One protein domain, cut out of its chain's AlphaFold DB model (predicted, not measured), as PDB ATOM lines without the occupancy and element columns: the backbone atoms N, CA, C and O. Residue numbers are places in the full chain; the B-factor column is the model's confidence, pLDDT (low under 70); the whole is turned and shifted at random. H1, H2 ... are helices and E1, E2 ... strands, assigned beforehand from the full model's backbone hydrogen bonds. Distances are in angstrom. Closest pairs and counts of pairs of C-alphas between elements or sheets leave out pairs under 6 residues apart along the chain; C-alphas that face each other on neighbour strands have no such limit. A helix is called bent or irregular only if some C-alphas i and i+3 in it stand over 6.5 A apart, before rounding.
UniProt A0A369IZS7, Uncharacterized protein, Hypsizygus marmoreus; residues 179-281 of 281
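Overview. This is residues 179 to 281 of the 281 residues of an uncharacterized protein of Hypsizygus marmoreus (UniProt A0A369IZS7). A small sheet of three parallel strands lies between two helices: the short, irregular H1 over one face and the long H4 crossing the other, nearly at right angles to E3. H2 sits at the E3 side of the sheet and packs on H4, while H3 sits off the sheet near the first end of H4. The printed part has 103 residues, with four named helices and three named strands in the order E1 H1 E2 H2 E3 H3 H4; the sheet's order is E1 E2 E3, and the class is mixed, helices and strands. The whole is compact, with a radius of gyration of the C-alphas of 13.9 A and spans of 45 by 32 by 23 A.

Along the chain. Find C-alpha 179 at (153.757, -99.020, 233.151), where E1 begins; it runs to residue 183, 13.9 A on. Next comes H1, residues 187 to 198, 15.1 A; it is irregular, with C-alphas 193 and 196 at 7.1 A. Then read E2, residues 206 to 210, 12.8 A, H2, residues 221 to 226, and E3, residues 233 to 236. H3 takes residues 244 to 252, 12.3 A. H4 starts at C-alpha 258, (163.421, -95.775, 233.587), and covers 31.6 A to C-alpha 279, (159.430, -81.316, 261.364).

Arrangement. Begin at edge strand E1: it is parallel to the inner strand E2 at 15 degrees, with N 180 and O 206 at 2.9 A, within hydrogen-bond range. E2 is parallel to edge strand E3 at 34 degrees, with N 234 and O 207 at 2.8 A, also within range. E1, H1, E2 and E2, H2, E3 are strand-helix-strand units, two parallel neighbour strands with a helix between, each with a right-handed crossover. H1 is on the sheet at a height of 10.5 A, on a local plane fitted to 6 C-alphas, and runs along the strands, at 25 degrees to E2 on the local plane. H4 is on the opposite face, its height over the sheet 4.4 A, only just above the sheet's level, and runs across the strands, at 85 degrees to E3 on the local plane; the closest C-alphas of E3 and H4 are those of Leu 236 and Ala 262, 5.0 A apart. H2 only grazes the sheet, with residues 223 to 226. With residues 269 to 273 alone, H4 touches H2 at a steep tilt of 65 degrees, opposite ways; their closest C-alphas, Ser 224 and His 273, are 5.9 A apart. H1, with residues 187 to 188 alone, only just touches H2, with 3 pairs of C-alphas within 8 A, the closest being Arg 188 and Leu 226, 6.9 A. H3 is not on the sheet and only just touches H4, with 3 pairs within 8 A; Thr 247 and Ile 258 have the closest C-alphas, 6.2 A. Every O i to N i+4 pair is within hydrogen-bond range in H3 and H4, against 6 of 8 in H1 and 1 of 2 in H2.

Size, cuts and confidence. Look for the two C-alphas farthest apart at Ser 253 and Thr 281, 45.5 A. The printed part has no cut and no long link; it ends at the chain's last residue, Thr 281. Its mean pLDDT is 90.0, and no printed residue is under 70.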
ATOM      1  N   HIS A 179     152.794-100.095 232.964       98.62
ATOM      2  CA  HIS A 179     153.757 -99.020 233.151       98.62
ATOM      3  C   HIS A 179     153.498 -97.884 232.163       98.62
ATOM      4  O   HIS A 179     153.508 -98.084 230.948       98.62
ATOM      5  N   LEU A 180     153.305 -96.676 232.688       97.94
ATOM      6  CA  LEU A 180     153.163 -95.458 231.902       97.94
ATOM      7  C   LEU A 180     154.189 -94.428 232.368       97.94
ATOM      8  O   LEU A 180     154.233 -94.085 233.549       97.94
ATOM      9  N   ALA A 181     154.985 -93.911 231.437       97.31
ATOM     10  CA  ALA A 181     155.910 -92.816 231.675       97.31
ATOM     11  C   ALA A 181     155.659 -91.667 230.706       97.31
ATOM     12  O   ALA A 181     155.488 -91.885 229.509       97.31
ATOM     13  N   PHE A 182     155.714 -90.437 231.202       95.50
ATOM     14  CA  PHE A 182     155.685 -89.242 230.363       95.50
ATOM     15  C   PHE A 182     156.516 -88.112 230.963       95.50
ATOM     16  O   PHE A 182     156.741 -88.055 232.173       95.50
ATOM     17  N   SER A 183     156.991 -87.208 230.108       92.56
ATOM     18  CA  SER A 183     157.622 -85.969 230.569       92.56
ATOM     19  C   SER A 183     156.555 -84.890 230.583       92.56
ATOM     20  O   SER A 183     155.762 -84.806 229.655       92.56
ATOM     21  N   SER A 184     156.519 -84.040 231.598       88.00
ATOM     22  CA  SER A 184     155.525 -82.966 231.661       88.00
ATOM     23  C   SER A 184     156.151 -81.677 232.165       88.00
ATOM     24  O   SER A 184     157.217 -81.741 232.771       88.00
ATOM     25  N   ARG A 185     155.503 -80.529 231.910       82.88
ATOM     26  CA  ARG A 185     155.749 -79.267 232.613       82.88
ATOM     27  C   ARG A 185     154.541 -78.324 232.603       82.88
ATOM     28  O   ARG A 185     154.100 -78.012 231.501       82.88
ATOM     29  N   PRO A 186     154.056 -77.797 233.758       83.81
ATOM     30  CA  PRO A 186     154.344 -78.112 235.185       83.81
ATOM     31  C   PRO A 186     153.850 -79.502 235.656       83.81
ATOM     32  O   PRO A 186     152.791 -79.934 235.216       83.81
ATOM     33  N   ILE A 187     154.558 -80.208 236.570       85.44
ATOM     34  CA  ILE A 187     154.135 -81.569 237.015       85.44
ATOM     35  C   ILE A 187     152.777 -81.533 237.704       85.44
ATOM     36  O   ILE A 187     151.911 -82.334 237.371       85.44
ATOM     37  N   ARG A 188     152.617 -80.659 238.706       85.81
ATOM     38  CA  ARG A 188     151.481 -80.712 239.632       85.81
ATOM     39  C   ARG A 188     150.154 -80.568 238.901       85.81
ATOM     40  O   ARG A 188     149.356 -81.496 238.914       85.81
ATOM     41  N   GLU A 189     149.983 -79.456 238.193       84.38
ATOM     42  CA  GLU A 189     148.766 -79.170 237.426       84.38
ATOM     43  C   GLU A 189     148.489 -80.256 236.384       84.38
ATOM     44  O   GLU A 189     147.343 -80.633 236.143       84.38
ATOM     45  N   PHE A 190     149.548 -80.785 235.767       85.19
ATOM     46  CA  PHE A 190     149.415 -81.852 234.794       85.19
ATOM     47  C   PHE A 190     148.889 -83.138 235.434       85.19
ATOM     48  O   PHE A 190     147.985 -83.772 234.890       85.19
ATOM     49  N   ILE A 191     149.453 -83.528 236.575       87.88
ATOM     50  CA  ILE A 191     149.077 -84.742 237.293       87.88
ATOM     51  C   ILE A 191     147.658 -84.622 237.830       87.88
ATOM     52  O   ILE A 191     146.840 -85.493 237.550       87.88
ATOM     53  N   GLU A 192     147.324 -83.517 238.490       88.44
ATOM     54  CA  GLU A 192     145.969 -83.257 238.984       88.44
ATOM     55  C   GLU A 192     144.926 -83.326 237.857       88.44
ATOM     56  O   GLU A 192     143.860 -83.910 238.038       88.44
ATOM     57  N   ARG A 193     145.259 -82.833 236.654       88.81
ATOM     58  CA  ARG A 193     144.367 -82.892 235.484       88.81
ATOM     59  C   ARG A 193     144.197 -84.297 234.898       88.81
ATOM     60  O   ARG A 193     143.115 -84.616 234.413       88.81
ATOM     61  N   HIS A 194     145.244 -85.124 234.888       90.06
ATOM     62  CA  HIS A 194     145.240 -86.401 234.156       90.06
ATOM     63  C   HIS A 194     145.078 -87.640 235.042       90.06
ATOM     64  O   HIS A 194     144.791 -88.717 234.519       90.06
ATOM     65  N   LEU A 195     145.225 -87.525 236.364       91.38
ATOM     66  CA  LEU A 195     145.087 -88.664 237.275       91.38
ATOM     67  C   LEU A 195     143.712 -89.328 237.170       91.38
ATOM     68  O   LEU A 195     143.642 -90.551 237.070       91.38
ATOM     69  N   GLU A 196     142.632 -88.546 237.111       90.12
ATOM     70  CA  GLU A 196     141.276 -89.091 236.949       90.12
ATOM     71  C   GLU A 196     141.108 -89.845 235.624       90.12
ATOM     72  O   GLU A 196     140.432 -90.870 235.563       90.12
ATOM     73  N   THR A 197     141.784 -89.397 234.563       90.31
ATOM     74  CA  THR A 197     141.791 -90.087 233.265       90.31
ATOM     75  C   THR A 197     142.522 -91.429 233.333       90.31
ATOM     76  O   THR A 197     142.138 -92.364 232.628       90.31
ATOM     77  N   LEU A 198     143.538 -91.545 234.193       94.44
ATOM     78  CA  LEU A 198     144.392 -92.728 234.339       94.44
ATOM     79  C   LEU A 198     143.895 -93.740 235.381       94.44
ATOM     80  O   LEU A 198     144.236 -94.919 235.295       94.44
ATOM     81  N   ARG A 199     143.096 -93.321 236.369       92.75
ATOM     82  CA  ARG A 199     142.506 -94.217 237.385       92.75
ATOM     83  C   ARG A 199     141.753 -95.424 236.805       92.75
ATOM     84  O   ARG A 199     141.949 -96.510 237.341       92.75
ATOM     85  N   PRO A 200     140.965 -95.299 235.718       94.25
ATOM     86  CA  PRO A 200     140.236 -96.427 235.141       94.25
ATOM     87  C   PRO A 200     141.101 -97.490 234.453       94.25
ATOM     88  O   PRO A 200     140.548 -98.498 234.025       94.25
ATOM     89  N   LEU A 201     142.414 -97.282 234.284       96.44
ATOM     90  CA  LEU A 201     143.291 -98.279 233.665       96.44
ATOM     91  C   LEU A 201     143.499 -99.456 234.632       96.44
ATOM     92  O   LEU A 201     144.190 -99.288 235.641       96.44
ATOM     93  N   PRO A 202     142.942-100.647 234.341       94.12
ATOM     94  CA  PRO A 202     142.806-101.710 235.335       94.12
ATOM     95  C   PRO A 202     144.143-102.359 235.705       94.12
ATOM     96  O   PRO A 202     144.329-102.790 236.840       94.12
ATOM     97  N   ALA A 203     145.079-102.421 234.756       97.88
ATOM     98  CA  ALA A 203     146.379-103.055 234.937       97.88
ATOM     99  C   ALA A 203     147.483-102.073 235.360       97.88
ATOM    100  O   ALA A 203     148.592-102.516 235.651       97.88
ATOM    101  N   LEU A 204     147.215-100.760 235.394       98.12
ATOM    102  CA  LEU A 204     148.261 -99.758 235.589       98.12
ATOM    103  C   LEU A 204     148.792 -99.804 237.027       98.12
ATOM    104  O   LEU A 204     148.070 -99.483 237.972       98.12
ATOM    105  N   GLN A 205     150.073-100.148 237.168       97.69
ATOM    106  CA  GLN A 205     150.785-100.314 238.440       97.69
ATOM    107  C   GLN A 205     151.809 -99.202 238.684       97.69
ATOM    108  O   GLN A 205     152.036 -98.805 239.828       97.69
ATOM    109  N   HIS A 206     152.417 -98.693 237.613       97.75
ATOM    110  CA  HIS A 206     153.510 -97.735 237.684       97.75
ATOM    111  C   HIS A 206     153.227 -96.526 236.802       97.75
ATOM    112  O   HIS A 206     153.059 -96.647 235.589       97.75
ATOM    113  N   LEU A 207     153.212 -95.353 237.429       97.06
ATOM    114  CA  LEU A 207     153.080 -94.069 236.757       97.06
ATOM    115  C   LEU A 207     154.343 -93.253 237.024       97.06
ATOM    116  O   LEU A 207     154.626 -92.920 238.172       97.06
ATOM    117  N   VAL A 208     155.111 -92.946 235.985       96.81
ATOM    118  CA  VAL A 208     156.372 -92.207 236.102       96.81
ATOM    119  C   VAL A 208     156.249 -90.864 235.401       96.81
ATOM    120  O   VAL A 208     155.959 -90.801 234.208       96.81
ATOM    121  N   VAL A 209     156.526 -89.783 236.125       94.75
ATOM    122  CA  VAL A 209     156.662 -88.454 235.525       94.75
ATOM    123  C   VAL A 209     158.113 -88.045 235.552       94.75
ATOM    124  O   VAL A 209     158.735 -88.023 236.615       94.75
ATOM    125  N   THR A 210     158.657 -87.709 234.391       94.19
ATOM    126  CA  THR A 210     160.059 -87.319 234.277       94.19
ATOM    127  C   THR A 210     160.228 -85.804 234.251       94.19
ATOM    128  O   THR A 210     159.413 -85.066 233.693       94.19
ATOM    129  N   THR A 211     161.330 -85.327 234.827       90.94
ATOM    130  CA  THR A 211     161.701 -83.902 234.854       90.94
ATOM    131  C   THR A 211     162.477 -83.449 233.614       90.94
ATOM    132  O   THR A 211     163.260 -82.499 233.687       90.94
ATOM    133  N   PHE A 212     162.337 -84.151 232.487       85.56
ATOM    134  CA  PHE A 212     163.188 -83.972 231.304       85.56
ATOM    135  C   PHE A 212     163.269 -82.513 230.817       85.56
ATOM    136  O   PHE A 212     164.342 -82.071 230.400       85.56
ATOM    137  N   TRP A 213     162.166 -81.762 230.942       83.69
ATOM    138  CA  TRP A 213     162.010 -80.371 230.499       83.69
ATOM    139  C   TRP A 213     162.372 -79.293 231.552       83.69
ATOM    140  O   TRP A 213     162.207 -78.101 231.284       83.69
ATOM    141  N   TRP A 214     162.866 -79.662 232.745       82.06
ATOM    142  CA  TRP A 214     163.404 -78.721 233.758       82.06
ATOM    143  C   TRP A 214     164.607 -79.286 234.519       82.06
ATOM    144  O   TRP A 214     164.660 -79.309 235.743       82.06
ATOM    145  N   ARG A 215     165.636 -79.725 233.805       81.94
ATOM    146  CA  ARG A 215     166.795 -80.403 234.419       81.94
ATOM    147  C   ARG A 215     167.604 -79.559 235.415       81.94
ATOM    148  O   ARG A 215     168.494 -80.098 236.066       81.94
ATOM    149  N   ASP A 216     167.337 -78.259 235.507       78.12
ATOM    150  CA  ASP A 216     168.138 -77.299 236.271       78.12
ATOM    151  C   ASP A 216     167.859 -77.288 237.782       78.12
ATOM    152  O   ASP A 216     168.606 -76.650 238.521       78.12
ATOM    153  N   GLY A 217     166.854 -78.025 238.268       71.12
ATOM    154  CA  GLY A 217     166.592 -78.168 239.701       71.12
ATOM    155  C   GLY A 217     166.162 -79.586 240.086       71.12
ATOM    156  O   GLY A 217     165.388 -80.203 239.344       71.12
ATOM    157  N   PRO A 218     166.641 -80.128 241.222       72.00
ATOM    158  CA  PRO A 218     166.099 -81.368 241.756       72.00
ATOM    159  C   PRO A 218     164.620 -81.173 242.128       72.00
ATOM    160  O   PRO A 218     164.209 -80.052 242.433       72.00
ATOM    161  N   PRO A 219     163.815 -82.248 242.125       71.62
ATOM    162  CA  PRO A 219     162.462 -82.207 242.663       71.62
ATOM    163  C   PRO A 219     162.502 -81.676 244.101       71.62
ATOM    164  O   PRO A 219     163.227 -82.202 244.947       71.62
ATOM    165  N   ASP A 220     161.759 -80.602 244.354       73.56
ATOM    166  CA  ASP A 220     161.665 -79.952 245.658       73.56
ATOM    167  C   ASP A 220     160.600 -80.631 246.543       73.56
ATOM    168  O   ASP A 220     160.023 -81.669 246.197       73.56
ATOM    169  N   GLY A 221     160.310 -80.039 247.707       74.50
ATOM    170  CA  GLY A 221     159.256 -80.531 248.600       74.50
ATOM    171  C   GLY A 221     157.896 -80.670 247.905       74.50
ATOM    172  O   GLY A 221     157.161 -81.614 248.202       74.50
ATOM    173  N   SER A 222     157.601 -79.822 246.913       79.00
ATOM    174  CA  SER A 222     156.341 -79.860 246.171       79.00
ATOM    175  C   SER A 222     156.197 -81.120 245.315       79.00
ATOM    176  O   SER A 222     155.077 -81.602 245.152       79.00
ATOM    177  N   ALA A 223     157.303 -81.688 244.819       81.44
ATOM    178  CA  ALA A 223     157.304 -82.955 244.091       81.44
ATOM    179  C   ALA A 223     157.072 -84.156 245.021       81.44
ATOM    180  O   ALA A 223     156.461 -85.142 244.610       81.44
ATOM    181  N   SER A 224     157.520 -84.067 246.279       83.44
ATOM    182  CA  SER A 224     157.277 -85.115 247.276       83.44
ATOM    183  C   SER A 224     155.796 -85.222 247.655       83.44
ATOM    184  O   SER A 224     155.282 -86.328 247.773       83.44
ATOM    185  N   GLU A 225     155.098 -84.087 247.747       88.12
ATOM    186  CA  GLU A 225     153.654 -84.023 248.018       88.12
ATOM    187  C   GLU A 225     152.818 -84.662 246.898       88.12
ATOM    188  O   GLU A 225     151.725 -85.162 247.144       88.12
ATOM    189  N   LEU A 226     153.333 -84.715 245.662       89.06
ATOM    190  CA  LEU A 226     152.639 -85.397 244.565       89.06
ATOM    191  C   LEU A 226     152.506 -86.898 244.813       89.06
ATOM    192  O   LEU A 226     151.554 -87.511 244.339       89.06
ATOM    193  N   LEU A 227     153.436 -87.501 245.561       89.94
ATOM    194  CA  LEU A 227     153.413 -88.938 245.845       89.94
ATOM    195  C   LEU A 227     152.202 -89.362 246.686       89.94
ATOM    196  O   LEU A 227     151.892 -90.555 246.710       89.94
ATOM    197  N   ASP A 228     151.533 -88.406 247.336       91.06
ATOM    198  CA  ASP A 228     150.306 -88.629 248.098       91.06
ATOM    199  C   ASP A 228     149.051 -88.635 247.205       91.06
ATOM    200  O   ASP A 228     148.017 -89.158 247.614       91.06
ATOM    201  N   LEU A 229     149.129 -88.106 245.974       93.12
ATOM    202  CA  LEU A 229     147.987 -88.039 245.050       93.12
ATOM    203  C   LEU A 229     147.609 -89.406 244.466       93.12
ATOM    204  O   LEU A 229     146.433 -89.672 244.214       93.12
ATOM    205  N   ASP A 230     148.600 -90.267 244.214       94.06
ATOM    206  CA  ASP A 230     148.378 -91.616 243.688       94.06
ATOM    207  C   ASP A 230     149.495 -92.577 244.143       94.06
ATOM    208  O   ASP A 230     150.684 -92.323 243.912       94.06
ATOM    209  N   PRO A 231     149.158 -93.735 244.745       94.19
ATOM    210  CA  PRO A 231     150.140 -94.698 245.222       94.19
ATOM    211  C   PRO A 231     150.922 -95.393 244.102       94.19
ATOM    212  O   PRO A 231     151.846 -96.140 244.417       94.19
ATOM    213  N   ARG A 232     150.631 -95.163 242.824       96.12
ATOM    214  CA  ARG A 232     151.388 -95.663 241.665       96.12
ATOM    215  C   ARG A 232     152.401 -94.645 241.144       96.12
ATOM    216  O   ARG A 232     153.339 -95.034 240.449       96.12
ATOM    217  N   LEU A 233     152.246 -93.374 241.515       95.62
ATOM    218  CA  LEU A 233     153.052 -92.267 241.013       95.62
ATOM    219  C   LEU A 233     154.488 -92.294 241.553       95.62
ATOM    220  O   LEU A 233     154.734 -92.527 242.738       95.62
ATOM    221  N   ALA A 234     155.440 -92.028 240.667       95.06
ATOM    222  CA  ALA A 234     156.832 -91.734 240.951       95.06
ATOM    223  C   ALA A 234     157.268 -90.526 240.112       95.06
ATOM    224  O   ALA A 234     156.887 -90.398 238.947       95.06
ATOM    225  N   VAL A 235     158.092 -89.662 240.695       93.69
ATOM    226  CA  VAL A 235     158.756 -88.573 239.972       93.69
ATOM    227  C   VAL A 235     160.204 -88.991 239.752       93.69
ATOM    228  O   VAL A 235     160.864 -89.389 240.708       93.69
ATOM    229  N   LEU A 236     160.665 -88.938 238.501       94.62
ATOM    230  CA  LEU A 236     162.038 -89.254 238.111       94.62
ATOM    231  C   LEU A 236     162.775 -87.984 237.679       94.62
ATOM    232  O   LEU A 236     162.421 -87.353 236.680       94.62
ATOM    233  N   HIS A 237     163.834 -87.641 238.402       92.62
ATOM    234  CA  HIS A 237     164.695 -86.517 238.097       92.62
ATOM    235  C   HIS A 237     165.714 -86.845 236.993       92.62
ATOM    236  O   HIS A 237     166.774 -87.431 237.220       92.62
ATOM    237  N   CYS A 238     165.427 -86.393 235.775       93.06
ATOM    238  CA  CYS A 238     166.336 -86.470 234.636       93.06
ATOM    239  C   CYS A 238     167.468 -85.442 234.771       93.06
ATOM    240  O   CYS A 238     167.338 -84.291 234.350       93.06
ATOM    241  N   ARG A 239     168.602 -85.871 235.335       90.94
ATOM    242  CA  ARG A 239     169.841 -85.074 235.416       90.94
ATOM    243  C   ARG A 239     170.334 -84.649 234.025       90.94
ATOM    244  O   ARG A 239     169.949 -85.228 233.015       90.94
ATOM    245  N   LYS A 240     171.263 -83.688 233.948       89.62
ATOM    246  CA  LYS A 240     171.817 -83.208 232.660       89.62
ATOM    247  C   LYS A 240     172.386 -84.325 231.774       89.62
ATOM    248  O   LYS A 240     172.166 -84.292 230.570       89.62
ATOM    249  N   SER A 241     173.037 -85.327 232.367       91.94
ATOM    250  CA  SER A 241     173.582 -86.498 231.662       91.94
ATOM    251  C   SER A 241     172.529 -87.523 231.227       91.94
ATOM    252  O   SER A 241     172.861 -88.468 230.518       91.94
ATOM    253  N   TRP A 242     171.282 -87.383 231.679       94.06
ATOM    254  CA  TRP A 242     170.199 -88.291 231.335       94.06
ATOM    255  C   TRP A 242     169.763 -88.049 229.891       94.06
ATOM    256  O   TRP A 242     169.451 -86.920 229.493       94.06
ATOM    257  N   THR A 243     169.719 -89.118 229.106       94.50
ATOM    258  CA  THR A 243     169.176 -89.113 227.750       94.50
ATOM    259  C   THR A 243     168.152 -90.230 227.616       94.50
ATOM    260  O   THR A 243     168.250 -91.263 228.286       94.50
ATOM    261  N   GLU A 244     167.164 -90.018 226.747       94.19
ATOM    262  CA  GLU A 244     166.121 -91.010 226.474       94.19
ATOM    263  C   GLU A 244     166.748 -92.284 225.892       94.19
ATOM    264  O   GLU A 244     166.567 -93.371 226.433       94.19
ATOM    265  N   LEU A 245     167.592 -92.124 224.866       95.50
ATOM    266  CA  LEU A 245     168.322 -93.220 224.229       95.50
ATOM    267  C   LEU A 245     169.238 -93.964 225.208       95.50
ATOM    268  O   LEU A 245     169.311 -95.190 225.164       95.50
ATOM    269  N   GLY A 246     169.943 -93.242 226.086       95.69
ATOM    270  CA  GLY A 246     170.811 -93.852 227.093       95.69
ATOM    271  C   GLY A 246     170.015 -94.719 228.063       95.69
ATOM    272  O   GLY A 246     170.337 -95.884 228.251       95.69
ATOM    273  N   THR A 247     168.913 -94.185 228.589       95.56
ATOM    274  CA  THR A 247     168.037 -94.914 229.519       95.56
ATOM    275  C   THR A 247     167.359 -96.112 228.867       95.56
ATOM    276  O   THR A 247     167.235 -97.167 229.490       95.56
ATOM    277  N   TRP A 248     166.928 -95.965 227.614       96.00
ATOM    278  CA  TRP A 248     166.370 -97.064 226.834       96.00
ATOM    279  C   TRP A 248     167.396 -98.180 226.637       96.00
ATOM    280  O   TRP A 248     167.112 -99.341 226.931       96.00
ATOM    281  N   ARG A 249     168.613 -97.823 226.212       95.06
ATOM    282  CA  ARG A 249     169.709 -98.774 226.006       95.06
ATOM    283  C   ARG A 249     170.076 -99.488 227.300       95.06
ATOM    284  O   ARG A 249     170.190-100.706 227.287       95.06
ATOM    285  N   ASP A 250     170.206 -98.748 228.399       93.88
ATOM    286  CA  ASP A 250     170.501 -99.320 229.711       93.88
ATOM    287  C   ASP A 250     169.423-100.330 230.120       93.88
ATOM    288  O   ASP A 250     169.764-101.413 230.577       93.88
ATOM    289  N   GLY A 251     168.138-100.023 229.910       93.94
ATOM    290  CA  GLY A 251     167.044-100.957 230.190       93.94
ATOM    291  C   GLY A 251     167.112-102.237 229.348       93.94
ATOM    292  O   GLY A 251     167.012-103.332 229.894       93.94
ATOM    293  N   VAL A 252     167.337-102.110 228.037       92.56
ATOM    294  CA  VAL A 252     167.469-103.259 227.120       92.56
ATOM    295  C   VAL A 252     168.671-104.137 227.476       92.56
ATOM    296  O   VAL A 252     168.589-105.360 227.424       92.56
ATOM    297  N   SER A 253     169.781-103.520 227.874       89.25
ATOM    298  CA  SER A 253     171.024-104.198 228.247       89.25
ATOM    299  C   SER A 253     171.005-104.819 229.654       89.25
ATOM    300  O   SER A 253     172.050-105.240 230.144       89.25
ATOM    301  N   GLY A 254     169.851-104.857 230.333       89.38
ATOM    302  CA  GLY A 254     169.722-105.383 231.701       89.38
ATOM    303  C   GLY A 254     170.290-104.461 232.790       89.38
ATOM    304  O   GLY A 254     170.412-104.856 233.948       89.38
ATOM    305  N   GLY A 255     170.649-103.231 232.424       92.00
ATOM    306  CA  GLY A 255     170.971-102.152 233.342       92.00
ATOM    307  C   GLY A 255     169.715-101.537 233.961       92.00
ATOM    308  O   GLY A 255     168.646-102.139 234.036       92.00
ATOM    309  N   SER A 256     169.834-100.302 234.450       93.81
ATOM    310  CA  SER A 256     168.709 -99.658 235.124       93.81
ATOM    311  C   SER A 256     167.760 -98.986 234.137       93.81
ATOM    312  O   SER A 256     168.014 -97.861 233.704       93.81
ATOM    313  N   SER A 257     166.596 -99.595 233.919       95.56
ATOM    314  CA  SER A 257     165.509 -98.984 233.149       95.56
ATOM    315  C   SER A 257     164.964 -97.705 233.806       95.56
ATOM    316  O   SER A 257     165.209 -97.433 234.989       95.56
ATOM    317  N   ILE A 258     164.165 -96.933 233.059       96.50
ATOM    318  CA  ILE A 258     163.421 -95.775 233.587       96.50
ATOM    319  C   ILE A 258     162.542 -96.159 234.792       96.50
ATOM    320  O   ILE A 258     162.430 -95.402 235.757       96.50
ATOM    321  N   TRP A 259     161.975 -97.366 234.772       96.75
ATOM    322  CA  TRP A 259     161.093 -97.893 235.811       96.75
ATOM    323  C   TRP A 259     161.866 -98.175 237.102       96.75
ATOM    324  O   TRP A 259     161.440 -97.777 238.190       96.75
ATOM    325  N   ASP A 260     163.050 -98.779 236.982       96.50
ATOM    326  CA  ASP A 260     163.936 -99.051 238.116       96.50
ATOM    327  C   ASP A 260     164.472 -97.763 238.736       96.50
ATOM    328  O   ASP A 260     164.523 -97.630 239.964       96.50
ATOM    329  N   GLN A 261     164.845 -96.796 237.891       96.50
ATOM    330  CA  GLN A 261     165.286 -95.474 238.330       96.50
ATOM    331  C   GLN A 261     164.176 -94.781 239.130       96.50
ATOM    332  O   GLN A 261     164.401 -94.391 240.278       96.50
ATOM    333  N   ALA A 262     162.956 -94.723 238.587       95.75
ATOM    334  CA  ALA A 262     161.809 -94.104 239.248       95.75
ATOM    335  C   ALA A 262     161.437 -94.800 240.568       95.75
ATOM    336  O   ALA A 262     161.135 -94.142 241.565       95.75
ATOM    337  N   LYS A 263     161.506 -96.137 240.623       95.56
ATOM    338  CA  LYS A 263     161.258 -96.909 241.851       95.56
ATOM    339  C   LYS A 263     162.272 -96.583 242.947       95.56
ATOM    340  O   LYS A 263     161.886 -96.468 244.114       95.56
ATOM    341  N   ARG A 264     163.554 -96.432 242.598       94.75
ATOM    342  CA  ARG A 264     164.596 -96.012 243.549       94.75
ATOM    343  C   ARG A 264     164.369 -94.584 244.025       94.75
ATOM    344  O   ARG A 264     164.367 -94.358 245.232       94.75
ATOM    345  N   GLU A 265     164.110 -93.650 243.114       92.56
ATOM    346  CA  GLU A 265     163.866 -92.253 243.486       92.56
ATOM    347  C   GLU A 265     162.637 -92.091 244.372       92.56
ATOM    348  O   GLU A 265     162.701 -91.406 245.390       92.56
ATOM    349  N   ARG A 266     161.550 -92.806 244.075       93.12
ATOM    350  CA  ARG A 266     160.354 -92.792 244.913       93.12
ATOM    351  C   ARG A 266     160.632 -93.241 246.346       93.12
ATOM    352  O   ARG A 266     160.084 -92.661 247.282       93.12
ATOM    353  N   ARG A 267     161.453 -94.281 246.535       92.12
ATOM    354  CA  ARG A 267     161.846 -94.742 247.879       92.12
ATOM    355  C   ARG A 267     162.596 -93.640 248.620       92.12
ATOM    356  O   ARG A 267     162.242 -93.352 249.759       92.12
ATOM    357  N   SER A 268     163.548 -92.989 247.958       90.06
ATOM    358  CA  SER A 268     164.283 -91.858 248.527       90.06
ATOM    359  C   SER A 268     163.348 -90.699 248.890       90.06
ATOM    360  O   SER A 268     163.390 -90.211 250.015       90.06
ATOM    361  N   MET A 269     162.444 -90.302 247.988       88.69
ATOM    362  CA  MET A 269     161.496 -89.204 248.224       88.69
ATOM    363  C   MET A 269     160.539 -89.479 249.387       88.69
ATOM    364  O   MET A 269     160.265 -88.566 250.159       88.69
ATOM    365  N   LYS A 270     160.066 -90.720 249.565       88.00
ATOM    366  CA  LYS A 270     159.213 -91.085 250.712       88.00
ATOM    367  C   LYS A 270     159.922 -90.900 252.054       88.00
ATOM    368  O   LYS A 270     159.292 -90.455 253.010       88.00
ATOM    369  N   VAL A 271     161.217 -91.213 252.122       87.00
ATOM    370  CA  VAL A 271     162.023 -90.996 253.334       87.00
ATOM    371  C   VAL A 271     162.111 -89.503 253.646       87.00
ATOM    372  O   VAL A 271     161.804 -89.099 254.765       87.00
ATOM    373  N   PHE A 272     162.442 -88.673 252.651       83.56
ATOM    374  CA  PHE A 272     162.499 -87.218 252.835       83.56
ATOM    375  C   PHE A 272     161.144 -86.624 253.227       83.56
ATOM    376  O   PHE A 272     161.076 -85.831 254.162       83.56
ATOM    377  N   HIS A 273     160.065 -87.038 252.561       84.69
ATOM    378  CA  HIS A 273     158.716 -86.564 252.858       84.69
ATOM    379  C   HIS A 273     158.314 -86.843 254.315       84.69
ATOM    380  O   HIS A 273     157.796 -85.957 254.994       84.69
ATOM    381  N   GLY A 274     158.617 -88.041 254.830       83.69
ATOM    382  CA  GLY A 274     158.363 -88.390 256.231       83.69
ATOM    383  C   GLY A 274     159.103 -87.482 257.220       83.69
ATOM    384  O   GLY A 274     158.507 -87.029 258.195       83.69
ATOM    385  N   VAL A 275     160.368 -87.155 256.934       83.50
ATOM    386  CA  VAL A 275     161.175 -86.237 257.756       83.50
ATOM    387  C   VAL A 275     160.594 -84.821 257.737       83.50
ATOM    388  O   VAL A 275     160.407 -84.224 258.795       83.50
ATOM    389  N   PHE A 276     160.247 -84.294 256.558       80.81
ATOM    390  CA  PHE A 276     159.652 -82.957 256.441       80.81
ATOM    391  C   PHE A 276     158.303 -82.848 257.153       80.81
ATOM    392  O   PHE A 276     158.026 -81.829 257.784       80.81
ATOM    393  N   LYS A 277     157.471 -83.891 257.078       82.69
ATOM    394  CA  LYS A 277     156.178 -83.922 257.766       82.69
ATOM    395  C   LYS A 277     156.351 -83.922 259.286       82.69
ATOM    396  O   LYS A 277     155.652 -83.172 259.953       82.69
ATOM    397  N   ALA A 278     157.314 -84.686 259.807       86.06
ATOM    398  CA  ALA A 278     157.624 -84.731 261.236       86.06
ATOM    399  C   ALA A 278     158.205 -83.413 261.779       86.06
ATOM    400  O   ALA A 278     157.995 -83.090 262.937       86.06
ATOM    401  N   MET A 279     158.917 -82.634 260.957       84.75
ATOM    402  CA  MET A 279     159.430 -81.316 261.364       84.75
ATOM    403  C   MET A 279     158.353 -80.220 261.419       84.75
ATOM    404  O   MET A 279     158.600 -79.161 261.989       84.75
ATOM    405  N   ARG A 280     157.189 -80.431 260.788       83.06
ATOM    406  CA  ARG A 280     156.075 -79.463 260.766       83.06
ATOM    407  C   ARG A 280     155.038 -79.695 261.873       83.06
ATOM    408  O   ARG A 280     154.162 -78.848 262.029       83.06
ATOM    409  N   THR A 281     155.103 -80.828 262.570       81.00
ATOM    410  CA  THR A 281     154.220 -81.210 263.688       81.00
ATOM    411  C   THR A 281     154.883 -80.932 265.020       81.00
ATOM    412  O   THR A 281     154.193 -80.390 265.907       81.00
TER     413      THR A 281